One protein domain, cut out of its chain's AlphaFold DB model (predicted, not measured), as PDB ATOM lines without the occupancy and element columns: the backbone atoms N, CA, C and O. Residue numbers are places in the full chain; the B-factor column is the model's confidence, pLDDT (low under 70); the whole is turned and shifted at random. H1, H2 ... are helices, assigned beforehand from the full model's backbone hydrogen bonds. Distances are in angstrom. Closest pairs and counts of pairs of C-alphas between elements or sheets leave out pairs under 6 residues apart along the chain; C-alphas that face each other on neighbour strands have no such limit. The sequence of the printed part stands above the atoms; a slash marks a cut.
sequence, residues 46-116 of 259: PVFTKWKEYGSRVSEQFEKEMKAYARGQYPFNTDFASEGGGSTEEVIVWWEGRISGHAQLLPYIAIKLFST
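What this domain is: This is residues 46 to 116 of the 259 residues of an uncharacterized protein of Dendrothele bispora (strain CBS 962.96) (UniProt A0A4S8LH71). A long helix, H2, makes one arm of the model, and a helical hairpin of H3 and H4, two shorter helices side by side and running opposite ways, makes the other; H4 begins beside the middle of H2 and runs away from it at a wide angle. A wide loop, residues 71 to 87, leads from the last end of H2 round to the first end of H3, while H1, a short helix at the beginning, sits apart from the other helices, and residues 52 to 57 stick out at the far end of the H2 arm. The printed part has 71 residues with four named helices, in the order H1, H2, H3, H4, and no named strand; the class is all helix. The whole is compact by its radius of gyration of the C-alphas, 12.8 A, yet elongated in outline, with spans of 41 by 26 by 17 A.

Where its parts are: The printed part begins with H1, residues 46 to 49, whose first C-alpha, that of Pro 46, is at (184.062, 240.747, 204.420). H2, residues 55 to 70, is the longest helix by residues, with 22.7 A from first to last C-alpha; it begins at C-alpha 55, (199.208, 240.936, 203.830), and ends at C-alpha 70, (197.789, 261.431, 213.594). After residues 71 to 87, which hold no named element, H3 covers residues 88 to 96 and measures 12.4 A from first to last C-alpha. H4, residues 106 to 115, measures 14.1 A and ends at C-alpha 115, (183.131, 247.463, 220.949). One more printed residue, Thr 116, follows it.

How they stand to each other: H1 touches no helix. It is apart from H2, from H3 and from H4, with no C-alpha of any of them within 8 A of one of its own. H2 is apart from H3 as well. H2 and H4 only just touch, with 3 pairs of C-alphas within 8 A, and H2 does so with residues 62 to 66 alone. The closest C-alphas of the two are those of Phe 62 and Leu 106, 6.2 A apart, where Leu 106 is the first residue of H4. The lines of H2 and H4 are about perpendicular, at 80 degrees, and their centres are 14.4 A apart. H3 and H4 touch, with 13 pairs of C-alphas within 8 A. Their closest C-alphas are those of Trp 95 and Pro 107, 5.3 A apart, and their centres are 9.1 A apart. They form a helical hairpin, with a shallow tilt of 19 degrees, opposite ways. In H2, H3 and H4 every pair of O of residue i and N of residue i+4 is within hydrogen-bond range; H1 is too short for such a pair, and its one pair of O of residue i and N of residue i+3 is within range.

The domain as a whole: The two C-alphas farthest apart are those of Glu 53 and Glu 83, 41.8 A, and the first and last printed C-alphas, those of Pro 46 and Thr 116, are 19.3 A apart. The printed part has no cut. The link from H1 to H2 is tight, with 5 residues between them, the link from H3 to H4 is short, with 9 residues, and the link from H2 to H3 is long, with 17 residues. The C-alphas of that long link lie 8 to 21 A from the mean of all C-alphas. The mean pLDDT of the printed part is 90.7, and the residues under 70, where the model's confidence is low, are residues 82 to 85, within the long link.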
ATOM      1  N   PRO A  46     183.720 240.792 205.846       88.88
ATOM      2  CA  PRO A  46     184.062 240.747 204.420       88.88
ATOM      3  C   PRO A  46     185.075 241.828 204.016       88.88
ATOM      4  O   PRO A  46     185.818 241.672 203.043       88.88
ATOM      5  N   VAL A  47     185.147 242.920 204.785       87.62
ATOM      6  CA  VAL A  47     186.104 244.007 204.573       87.62
ATOM      7  C   VAL A  47     187.532 243.561 204.842       87.62
ATOM      8  O   VAL A  47     188.420 244.076 204.174       87.62
ATOM      9  N   PHE A  48     187.774 242.613 205.751       88.88
ATOM     10  CA  PHE A  48     189.106 242.038 205.973       88.88
ATOM     11  C   PHE A  48     189.385 240.870 205.025       88.88
ATOM     12  O   PHE A  48     190.526 240.696 204.594       88.88
ATOM     13  N   THR A  49     188.354 240.132 204.602       88.62
ATOM     14  CA  THR A  49     188.504 239.002 203.673       88.62
ATOM     15  C   THR A  49     189.111 239.422 202.331       88.62
ATOM     16  O   THR A  49     189.975 238.715 201.814       88.62
ATOM     17  N   LYS A  50     188.758 240.605 201.799       90.50
ATOM     18  CA  LYS A  50     189.356 241.132 200.547       90.50
ATOM     19  C   LYS A  50     190.870 241.364 200.631       90.50
ATOM     20  O   LYS A  50     191.533 241.498 199.607       90.50
ATOM     21  N   TRP A  51     191.419 241.441 201.842       88.69
ATOM     22  CA  TRP A  51     192.835 241.695 202.081       88.69
ATOM     23  C   TRP A  51     193.647 240.434 202.390       88.69
ATOM     24  O   TRP A  51     194.866 240.524 202.538       88.69
ATOM     25  N   LYS A  52     193.005 239.261 202.465       87.50
ATOM     26  CA  LYS A  52     193.642 237.990 202.843       87.50
ATOM     27  C   LYS A  52     194.832 237.613 201.958       87.50
ATOM     28  O   LYS A  52     195.789 237.017 202.440       87.50
ATOM     29  N   GLU A  53     194.802 238.013 200.691       88.56
ATOM     30  CA  GLU A  53     195.863 237.744 199.713       88.56
ATOM     31  C   GLU A  53     196.977 238.809 199.705       88.56
ATOM     32  O   GLU A  53     198.020 238.616 199.082       88.56
ATOM     33  N   TYR A  54     196.797 239.929 200.417       88.31
ATOM     34  CA  TYR A  54     197.648 241.120 200.306       88.31
ATOM     35  C   TYR A  54     198.241 241.577 201.646       88.31
ATOM     36  O   TYR A  54     198.272 242.774 201.932       88.31
ATOM     37  N   GLY A  55     198.741 240.647 202.465       83.38
ATOM     38  CA  GLY A  55     199.208 240.936 203.830       83.38
ATOM     39  C   GLY A  55     200.167 242.135 203.964       83.38
ATOM     40  O   GLY A  55     199.995 242.946 204.869       83.38
ATOM     41  N   SER A  56     201.119 242.321 203.040       85.56
ATOM     42  CA  SER A  56     202.034 243.480 203.068       85.56
ATOM     43  C   SER A  56     201.333 244.814 202.776       85.56
ATOM     44  O   SER A  56     201.584 245.815 203.450       85.56
ATOM     45  N   ARG A  57     200.391 244.829 201.825       89.94
ATOM     46  CA  ARG A  57     199.626 246.036 201.465       89.94
ATOM     47  C   ARG A  57     198.698 246.478 202.589       89.94
ATOM     48  O   ARG A  57     198.436 247.667 202.725       89.94
ATOM     49  N   VAL A  58     198.221 245.538 203.404       91.00
ATOM     50  CA  VAL A  58     197.421 245.849 204.595       91.00
ATOM     51  C   VAL A  58     198.230 246.670 205.580       91.00
ATOM     52  O   VAL A  58     197.752 247.710 206.022       91.00
ATOM     53  N   SER A  59     199.441 246.224 205.926       89.31
ATOM     54  CA  SER A  59     200.284 246.961 206.870       89.31
ATOM     55  C   SER A  59     200.613 248.361 206.357       89.31
ATOM     56  O   SER A  59     200.504 249.320 207.116       89.31
ATOM     57  N   GLU A  60     200.922 248.498 205.064       92.06
ATOM     58  CA  GLU A  60     201.194 249.796 204.435       92.06
ATOM     59  C   GLU A  60     199.964 250.714 204.457       92.06
ATOM     60  O   GLU A  60     200.065 251.892 204.809       92.06
ATOM     61  N   GLN A  61     198.786 250.181 204.117       93.44
ATOM     62  CA  GLN A  61     197.537 250.940 204.123       93.44
ATOM     63  C   GLN A  61     197.138 251.348 205.546       93.44
ATOM     64  O   GLN A  61     196.755 252.495 205.770       93.44
ATOM     65  N   PHE A  62     197.269 250.444 206.518       93.56
ATOM     66  CA  PHE A  62     197.007 250.743 207.921       93.56
ATOM     67  C   PHE A  62     197.965 251.815 208.454       93.56
ATOM     68  O   PHE A  62     197.521 252.783 209.067       93.56
ATOM     69  N   GLU A  63     199.267 251.711 208.166       93.31
ATOM     70  CA  GLU A  63     200.255 252.724 208.550       93.31
ATOM     71  C   GLU A  63     199.946 254.087 207.912       93.31
ATOM     72  O   GLU A  63     200.039 255.129 208.569       93.31
ATOM     73  N   LYS A  64     199.538 254.093 206.638       95.25
ATOM     74  CA  LYS A  64     199.116 255.302 205.924       95.25
ATOM     75  C   LYS A  64     197.903 255.954 206.587       95.25
ATOM     76  O   LYS A  64     197.931 257.162 206.827       95.25
ATOM     77  N   GLU A  65     196.866 255.181 206.900       95.75
ATOM     78  CA  GLU A  65     195.665 255.675 207.583       95.75
ATOM     79  C   GLU A  65     195.991 256.177 208.995       95.75
ATOM     80  O   GLU A  65     195.544 257.254 209.380       95.75
ATOM     81  N   MET A  66     196.850 255.469 209.730       95.25
ATOM     82  CA  MET A  66     197.300 255.871 211.064       95.25
ATOM     83  C   MET A  66     198.071 257.199 211.032       95.25
ATOM     84  O   MET A  66     197.843 258.074 211.869       95.25
ATOM     85  N   LYS A  67     198.948 257.395 210.036       95.44
ATOM     86  CA  LYS A  67     199.645 258.673 209.812       95.44
ATOM     87  C   LYS A  67     198.678 259.792 209.431       95.44
ATOM     88  O   LYS A  67     198.864 260.915 209.894       95.44
ATOM     89  N   ALA A  68     197.678 259.510 208.595       96.19
ATOM     90  CA  ALA A  68     196.654 260.488 208.232       96.19
ATOM     91  C   ALA A  68     195.836 260.910 209.462       96.19
ATOM     92  O   ALA A  68     195.665 262.106 209.693       96.19
ATOM     93  N   TYR A  69     195.432 259.950 210.299       96.31
ATOM     94  CA  TYR A  69     194.752 260.207 211.568       96.31
ATOM     95  C   TYR A  69     195.607 261.058 212.513       96.31
ATOM     96  O   TYR A  69     195.156 262.098 212.981       96.31
ATOM     97  N   ALA A  70     196.875 260.687 212.721       95.25
ATOM     98  CA  ALA A  70     197.789 261.431 213.594       95.25
ATOM     99  C   ALA A  70     198.038 262.880 213.134       95.25
ATOM    100  O   ALA A  70     198.405 263.734 213.939       95.25
ATOM    101  N   ARG A  71     197.858 263.160 211.840       96.00
ATOM    102  CA  ARG A  71     197.989 264.498 211.250       96.00
ATOM    103  C   ARG A  71     196.664 265.258 211.168       96.00
ATOM    104  O   ARG A  71     196.677 266.378 210.666       96.00
ATOM    105  N   GLY A  72     195.541 264.660 211.572       95.06
ATOM    106  CA  GLY A  72     194.212 265.241 211.365       95.06
ATOM    107  C   GLY A  72     193.903 265.477 209.883       95.06
ATOM    108  O   GLY A  72     193.308 266.489 209.528       95.06
ATOM    109  N   GLN A  73     194.372 264.597 208.995       96.81
ATOM    110  CA  GLN A  73     194.118 264.679 207.555       96.81
ATOM    111  C   GLN A  73     192.820 263.963 207.189       96.81
ATOM    112  O   GLN A  73     192.392 263.040 207.878       96.81
ATOM    113  N   TYR A  74     192.208 264.364 206.074       94.62
ATOM    114  CA  TYR A  74     191.016 263.708 205.535       94.62
ATOM    115  C   TYR A  74     191.225 262.181 205.392       94.62
ATOM    116  O   TYR A  74     192.273 261.772 204.885       94.62
ATOM    117  N   PRO A  75     190.262 261.330 205.811       95.12
ATOM    118  CA  PRO A  75     188.915 261.663 206.302       95.12
ATOM    119  C   PRO A  75     188.806 261.914 207.820       95.12
ATOM    120  O   PRO A  75     187.697 262.075 208.325       95.12
ATOM    121  N   PHE A  76     189.918 261.957 208.555       95.75
ATOM    122  CA  PHE A  76     189.983 262.098 210.020       95.75
ATOM    123  C   PHE A  76     190.077 263.548 210.515       95.75
ATOM    124  O   PHE A  76     190.298 263.790 211.695       95.75
ATOM    125  N   ASN A  77     189.933 264.524 209.623       95.25
ATOM    126  CA  ASN A  77     190.051 265.954 209.914       95.25
ATOM    127  C   ASN A  77     188.782 266.578 210.514       95.25
ATOM    128  O   ASN A  77     188.689 267.795 210.615       95.25
ATOM    129  N   THR A  78     187.756 265.777 210.782       92.31
ATOM    130  CA  THR A  78     186.491 266.275 211.319       92.31
ATOM    131  C   THR A  78     186.486 266.087 212.817       92.31
ATOM    132  O   THR A  78     186.741 264.982 213.297       92.31
ATOM    133  N   ASP A  79     186.149 267.147 213.533       89.88
ATOM    134  CA  ASP A  79     186.123 267.113 214.984       89.88
ATOM    135  C   ASP A  79     185.102 266.093 215.495       89.88
ATOM    136  O   ASP A  79     184.031 265.874 214.915       89.88
ATOM    137  N   PHE A  80     185.462 265.425 216.587       88.69
ATOM    138  CA  PHE A  80     184.514 264.648 217.366       88.69
ATOM    139  C   PHE A  80     183.581 265.641 218.059       88.69
ATOM    140  O   PHE A  80     184.042 266.477 218.838       88.69
ATOM    141  N   ALA A  81     182.287 265.603 217.730       81.06
ATOM    142  CA  ALA A  81     181.308 266.526 218.290       81.06
ATOM    143  C   ALA A  81     181.208 266.304 219.806       81.06
ATOM    144  O   ALA A  81     180.537 265.390 220.273       81.06
ATOM    145  N   SER A  82     181.890 267.156 220.571       64.31
ATOM    146  CA  SER A  82     181.978 267.080 222.035       64.31
ATOM    147  C   SER A  82     180.653 267.382 222.753       64.31
ATOM    148  O   SER A  82     180.616 267.372 223.982       64.31
ATOM    149  N   GLU A  83     179.588 267.711 222.017       68.38
ATOM    150  CA  GLU A  83     178.278 268.054 222.583       68.38
ATOM    151  C   GLU A  83     177.491 266.816 223.047       68.38
ATOM    152  O   GLU A  83     176.661 266.924 223.948       68.38
ATOM    153  N   GLY A  84     177.782 265.643 222.475       63.81
ATOM    154  CA  GLY A  84     177.302 264.346 222.954       63.81
ATOM    155  C   GLY A  84     178.248 263.805 224.027       63.81
ATOM    156  O   GLY A  84     179.461 263.933 223.887       63.81
ATOM    157  N   GLY A  85     177.718 263.282 225.131       66.06
ATOM    158  CA  GLY A  85     178.386 263.126 226.431       66.06
ATOM    159  C   GLY A  85     179.528 262.103 226.534       66.06
ATOM    160  O   GLY A  85     179.663 261.462 227.576       66.06
ATOM    161  N   GLY A  86     180.363 261.949 225.506       82.88
ATOM    162  CA  GLY A  86     181.555 261.099 225.515       82.88
ATOM    163  C   GLY A  86     181.228 259.614 225.665       82.88
ATOM    164  O   GLY A  86     182.047 258.854 226.192       82.88
ATOM    165  N   SER A  87     180.028 259.205 225.254       90.25
ATOM    166  CA  SER A  87     179.600 257.810 225.328       90.25
ATOM    167  C   SER A  87     180.391 256.943 224.344       90.25
ATOM    168  O   SER A  87     180.892 257.412 223.319       90.25
ATOM    169  N   THR A  88     180.533 255.651 224.651       90.88
ATOM    170  CA  THR A  88     181.246 254.718 223.757       90.88
ATOM    171  C   THR A  88     180.497 254.559 222.434       90.88
ATOM    172  O   THR A  88     181.118 254.431 221.381       90.88
ATOM    173  N   GLU A  89     179.170 254.637 222.482       90.81
ATOM    174  CA  GLU A  89     178.278 254.597 221.330       90.81
ATOM    175  C   GLU A  89     178.550 255.766 220.373       90.81
ATOM    176  O   GLU A  89     178.704 255.549 219.173       90.81
ATOM    177  N   GLU A  90     178.707 256.990 220.884       92.00
ATOM    178  CA  GLU A  90     179.046 258.161 220.061       92.00
ATOM    179  C   GLU A  90     180.424 258.024 219.403       92.00
ATOM    180  O   GLU A  90     180.591 258.386 218.237       92.00
ATOM    181  N   VAL A  91     181.406 257.464 220.117       93.44
ATOM    182  CA  VAL A  91     182.738 257.183 219.555       93.44
ATOM    183  C   VAL A  91     182.639 256.172 218.412       93.44
ATOM    184  O   VAL A  91     183.240 256.390 217.358       93.44
ATOM    185  N   ILE A  92     181.865 255.098 218.585       94.88
ATOM    186  CA  ILE A  92     181.638 254.092 217.538       94.88
ATOM    187  C   ILE A  92     180.973 254.733 216.315       94.88
ATOM    188  O   ILE A  92     181.503 254.608 215.211       94.88
ATOM    189  N   VAL A  93     179.891 255.492 216.513       94.44
ATOM    190  CA  VAL A  93     179.171 256.190 215.432       94.44
ATOM    191  C   VAL A  93     180.087 257.166 214.689       94.44
ATOM    192  O   VAL A  93     180.047 257.262 213.459       94.44
ATOM    193  N   TRP A  94     180.967 257.873 215.404       94.62
ATOM    194  CA  TRP A  94     181.935 258.758 214.763       94.62
ATOM    195  C   TRP A  94     182.905 257.993 213.857       94.62
ATOM    196  O   TRP A  94     183.159 258.442 212.738       94.62
ATOM    197  N   TRP A  95     183.414 256.836 214.297       96.19
ATOM    198  CA  TRP A  95     184.284 255.990 213.476       96.19
ATOM    199  C   TRP A  95     183.552 255.369 212.285       96.19
ATOM    200  O   TRP A  95     184.130 255.304 211.198       96.19
ATOM    201  N   GLU A  96     182.288 254.975 212.440       95.38
ATOM    202  CA  GLU A  96     181.454 254.488 211.334       95.38
ATOM    203  C   GLU A  96     181.334 255.538 210.225       95.38
ATOM    204  O   GLU A  96     181.527 255.227 209.049       95.38
ATOM    205  N   GLY A  97     181.153 256.810 210.594       94.44
ATOM    206  CA  GLY A  97     181.127 257.931 209.649       94.44
ATOM    207  C   GLY A  97     182.445 258.182 208.900       94.44
ATOM    208  O   GLY A  97     182.463 258.943 207.932       94.44
ATOM    209  N   ARG A  98     183.560 257.560 209.315       95.44
ATOM    210  CA  ARG A  98     184.872 257.667 208.643       95.44
ATOM    211  C   ARG A  98     185.132 256.551 207.643       95.44
ATOM    212  O   ARG A  98     186.100 256.647 206.881       95.44
ATOM    213  N   ILE A  99     184.288 255.522 207.619       95.00
ATOM    214  CA  ILE A  99     184.388 254.433 206.651       95.00
ATOM    215  C   ILE A  99     184.125 255.014 205.259       95.00
ATOM    216  O   ILE A  99     183.013 255.399 204.908       95.00
ATOM    217  N   SER A 100     185.180 255.105 204.458       91.56
ATOM    218  CA  SER A 100     185.140 255.693 203.119       91.56
ATOM    219  C   SER A 100     186.140 254.988 202.208       91.56
ATOM    220  O   SER A 100     186.943 254.170 202.656       91.56
ATOM    221  N   GLY A 101     186.152 255.326 200.915       87.25
ATOM    222  CA  GLY A 101     187.149 254.781 199.986       87.25
ATOM    223  C   GLY A 101     188.601 255.037 200.421       87.25
ATOM    224  O   GLY A 101     189.480 254.244 200.084       87.25
ATOM    225  N   HIS A 102     188.845 256.093 201.207       88.44
ATOM    226  CA  HIS A 102     190.177 256.529 201.638       88.44
ATOM    227  C   HIS A 102     190.609 256.008 203.016       88.44
ATOM    228  O   HIS A 102     191.809 255.992 203.286       88.44
ATOM    229  N   ALA A 103     189.664 255.582 203.859       92.81
ATOM    230  CA  ALA A 103     189.931 254.974 205.160       92.81
ATOM    231  C   ALA A 103     189.113 253.690 205.305       92.81
ATOM    232  O   ALA A 103     187.896 253.727 205.505       92.81
ATOM    233  N   GLN A 104     189.793 252.555 205.164       92.75
ATOM    234  CA  GLN A 104     189.168 251.240 205.055       92.75
ATOM    235  C   GLN A 104     189.551 250.288 206.181       92.75
ATOM    236  O   GLN A 104     188.825 249.322 206.384       92.75
ATOM    237  N   LEU A 105     190.673 250.492 206.873       94.38
ATOM    238  CA  LEU A 105     191.165 249.550 207.886       94.38
ATOM    239  C   LEU A 105     191.076 250.144 209.288       94.38
ATOM    240  O   LEU A 105     190.515 249.524 210.191       94.38
ATOM    241  N   LEU A 106     191.591 251.360 209.463       95.69
ATOM    242  CA  LEU A 106     191.673 252.027 210.754       95.69
ATOM    243  C   LEU A 106     190.294 252.218 211.412       95.69
ATOM    244  O   LEU A 106     190.180 251.856 212.584       95.69
ATOM    245  N   PRO A 107     189.235 252.682 210.709       96.19
ATOM    246  CA  PRO A 107     187.919 252.821 211.327       96.19
ATOM    247  C   PRO A 107     187.343 251.498 211.842       96.19
ATOM    248  O   PRO A 107     186.834 251.450 212.955       96.19
ATOM    249  N   TYR A 108     187.481 250.402 211.089       95.25
ATOM    250  CA  TYR A 108     186.971 249.092 211.514       95.25
ATOM    251  C   TYR A 108     187.705 248.553 212.739       95.25
ATOM    252  O   TYR A 108     187.080 248.000 213.643       95.25
ATOM    253  N   ILE A 109     189.027 248.732 212.787       93.88
ATOM    254  CA  ILE A 109     189.829 248.330 213.946       93.88
ATOM    255  C   ILE A 109     189.445 249.162 215.167       93.88
ATOM    256  O   ILE A 109     189.289 248.604 216.251       93.88
ATOM    257  N   ALA A 110     189.246 250.470 214.995       95.06
ATOM    258  CA  ALA A 110     188.810 251.345 216.073       95.06
ATOM    259  C   ALA A 110     187.420 250.949 216.595       95.06
ATOM    260  O   ALA A 110     187.272 250.744 217.797       95.06
ATOM    261  N   ILE A 111     186.435 250.744 215.713       95.25
ATOM    262  CA  ILE A 111     185.090 250.270 216.087       95.25
ATOM    263  C   ILE A 111     185.188 248.966 216.870       95.25
ATOM    264  O   ILE A 111     184.590 248.844 217.938       95.25
ATOM    265  N   LYS A 112     185.978 248.004 216.383       92.62
ATOM    266  CA  LYS A 112     186.168 246.725 217.066       92.62
ATOM    267  C   LYS A 112     186.778 246.918 218.454       92.62
ATOM    268  O   LYS A 112     186.271 246.343 219.411       92.62
ATOM    269  N   LEU A 113     187.804 247.759 218.581       92.31
ATOM    270  CA  LEU A 113     188.446 248.063 219.859       92.31
ATOM    271  C   LEU A 113     187.468 248.707 220.855       92.31
ATOM    272  O   LEU A 113     187.396 248.273 222.001       92.31
ATOM    273  N   PHE A 114     186.672 249.686 220.422       92.12
ATOM    274  CA  PHE A 114     185.673 250.333 221.282       92.12
ATOM    275  C   PHE A 114     184.460 249.442 221.577       92.12
ATOM    276  O   PHE A 114     183.828 249.591 222.620       92.12
ATOM    277  N   SER A 115     184.169 248.472 220.711       92.44
ATOM    278  CA  SER A 115     183.131 247.463 220.949       92.44
ATOM    279  C   SER A 115     183.574 246.397 221.954       92.44
ATOM    280  O   SER A 115     182.734 245.772 222.606       92.44
ATOM    281  N   THR A 116     184.884 246.167 222.111       89.12
ATOM    282  CA  THR A 116     185.379 245.254 223.147       89.12
ATOM    283  C   THR A 116     185.233 245.879 224.531       89.12
ATOM    284  O   THR A 116     185.805 246.922 224.840       89.12
TER     285      THR A 116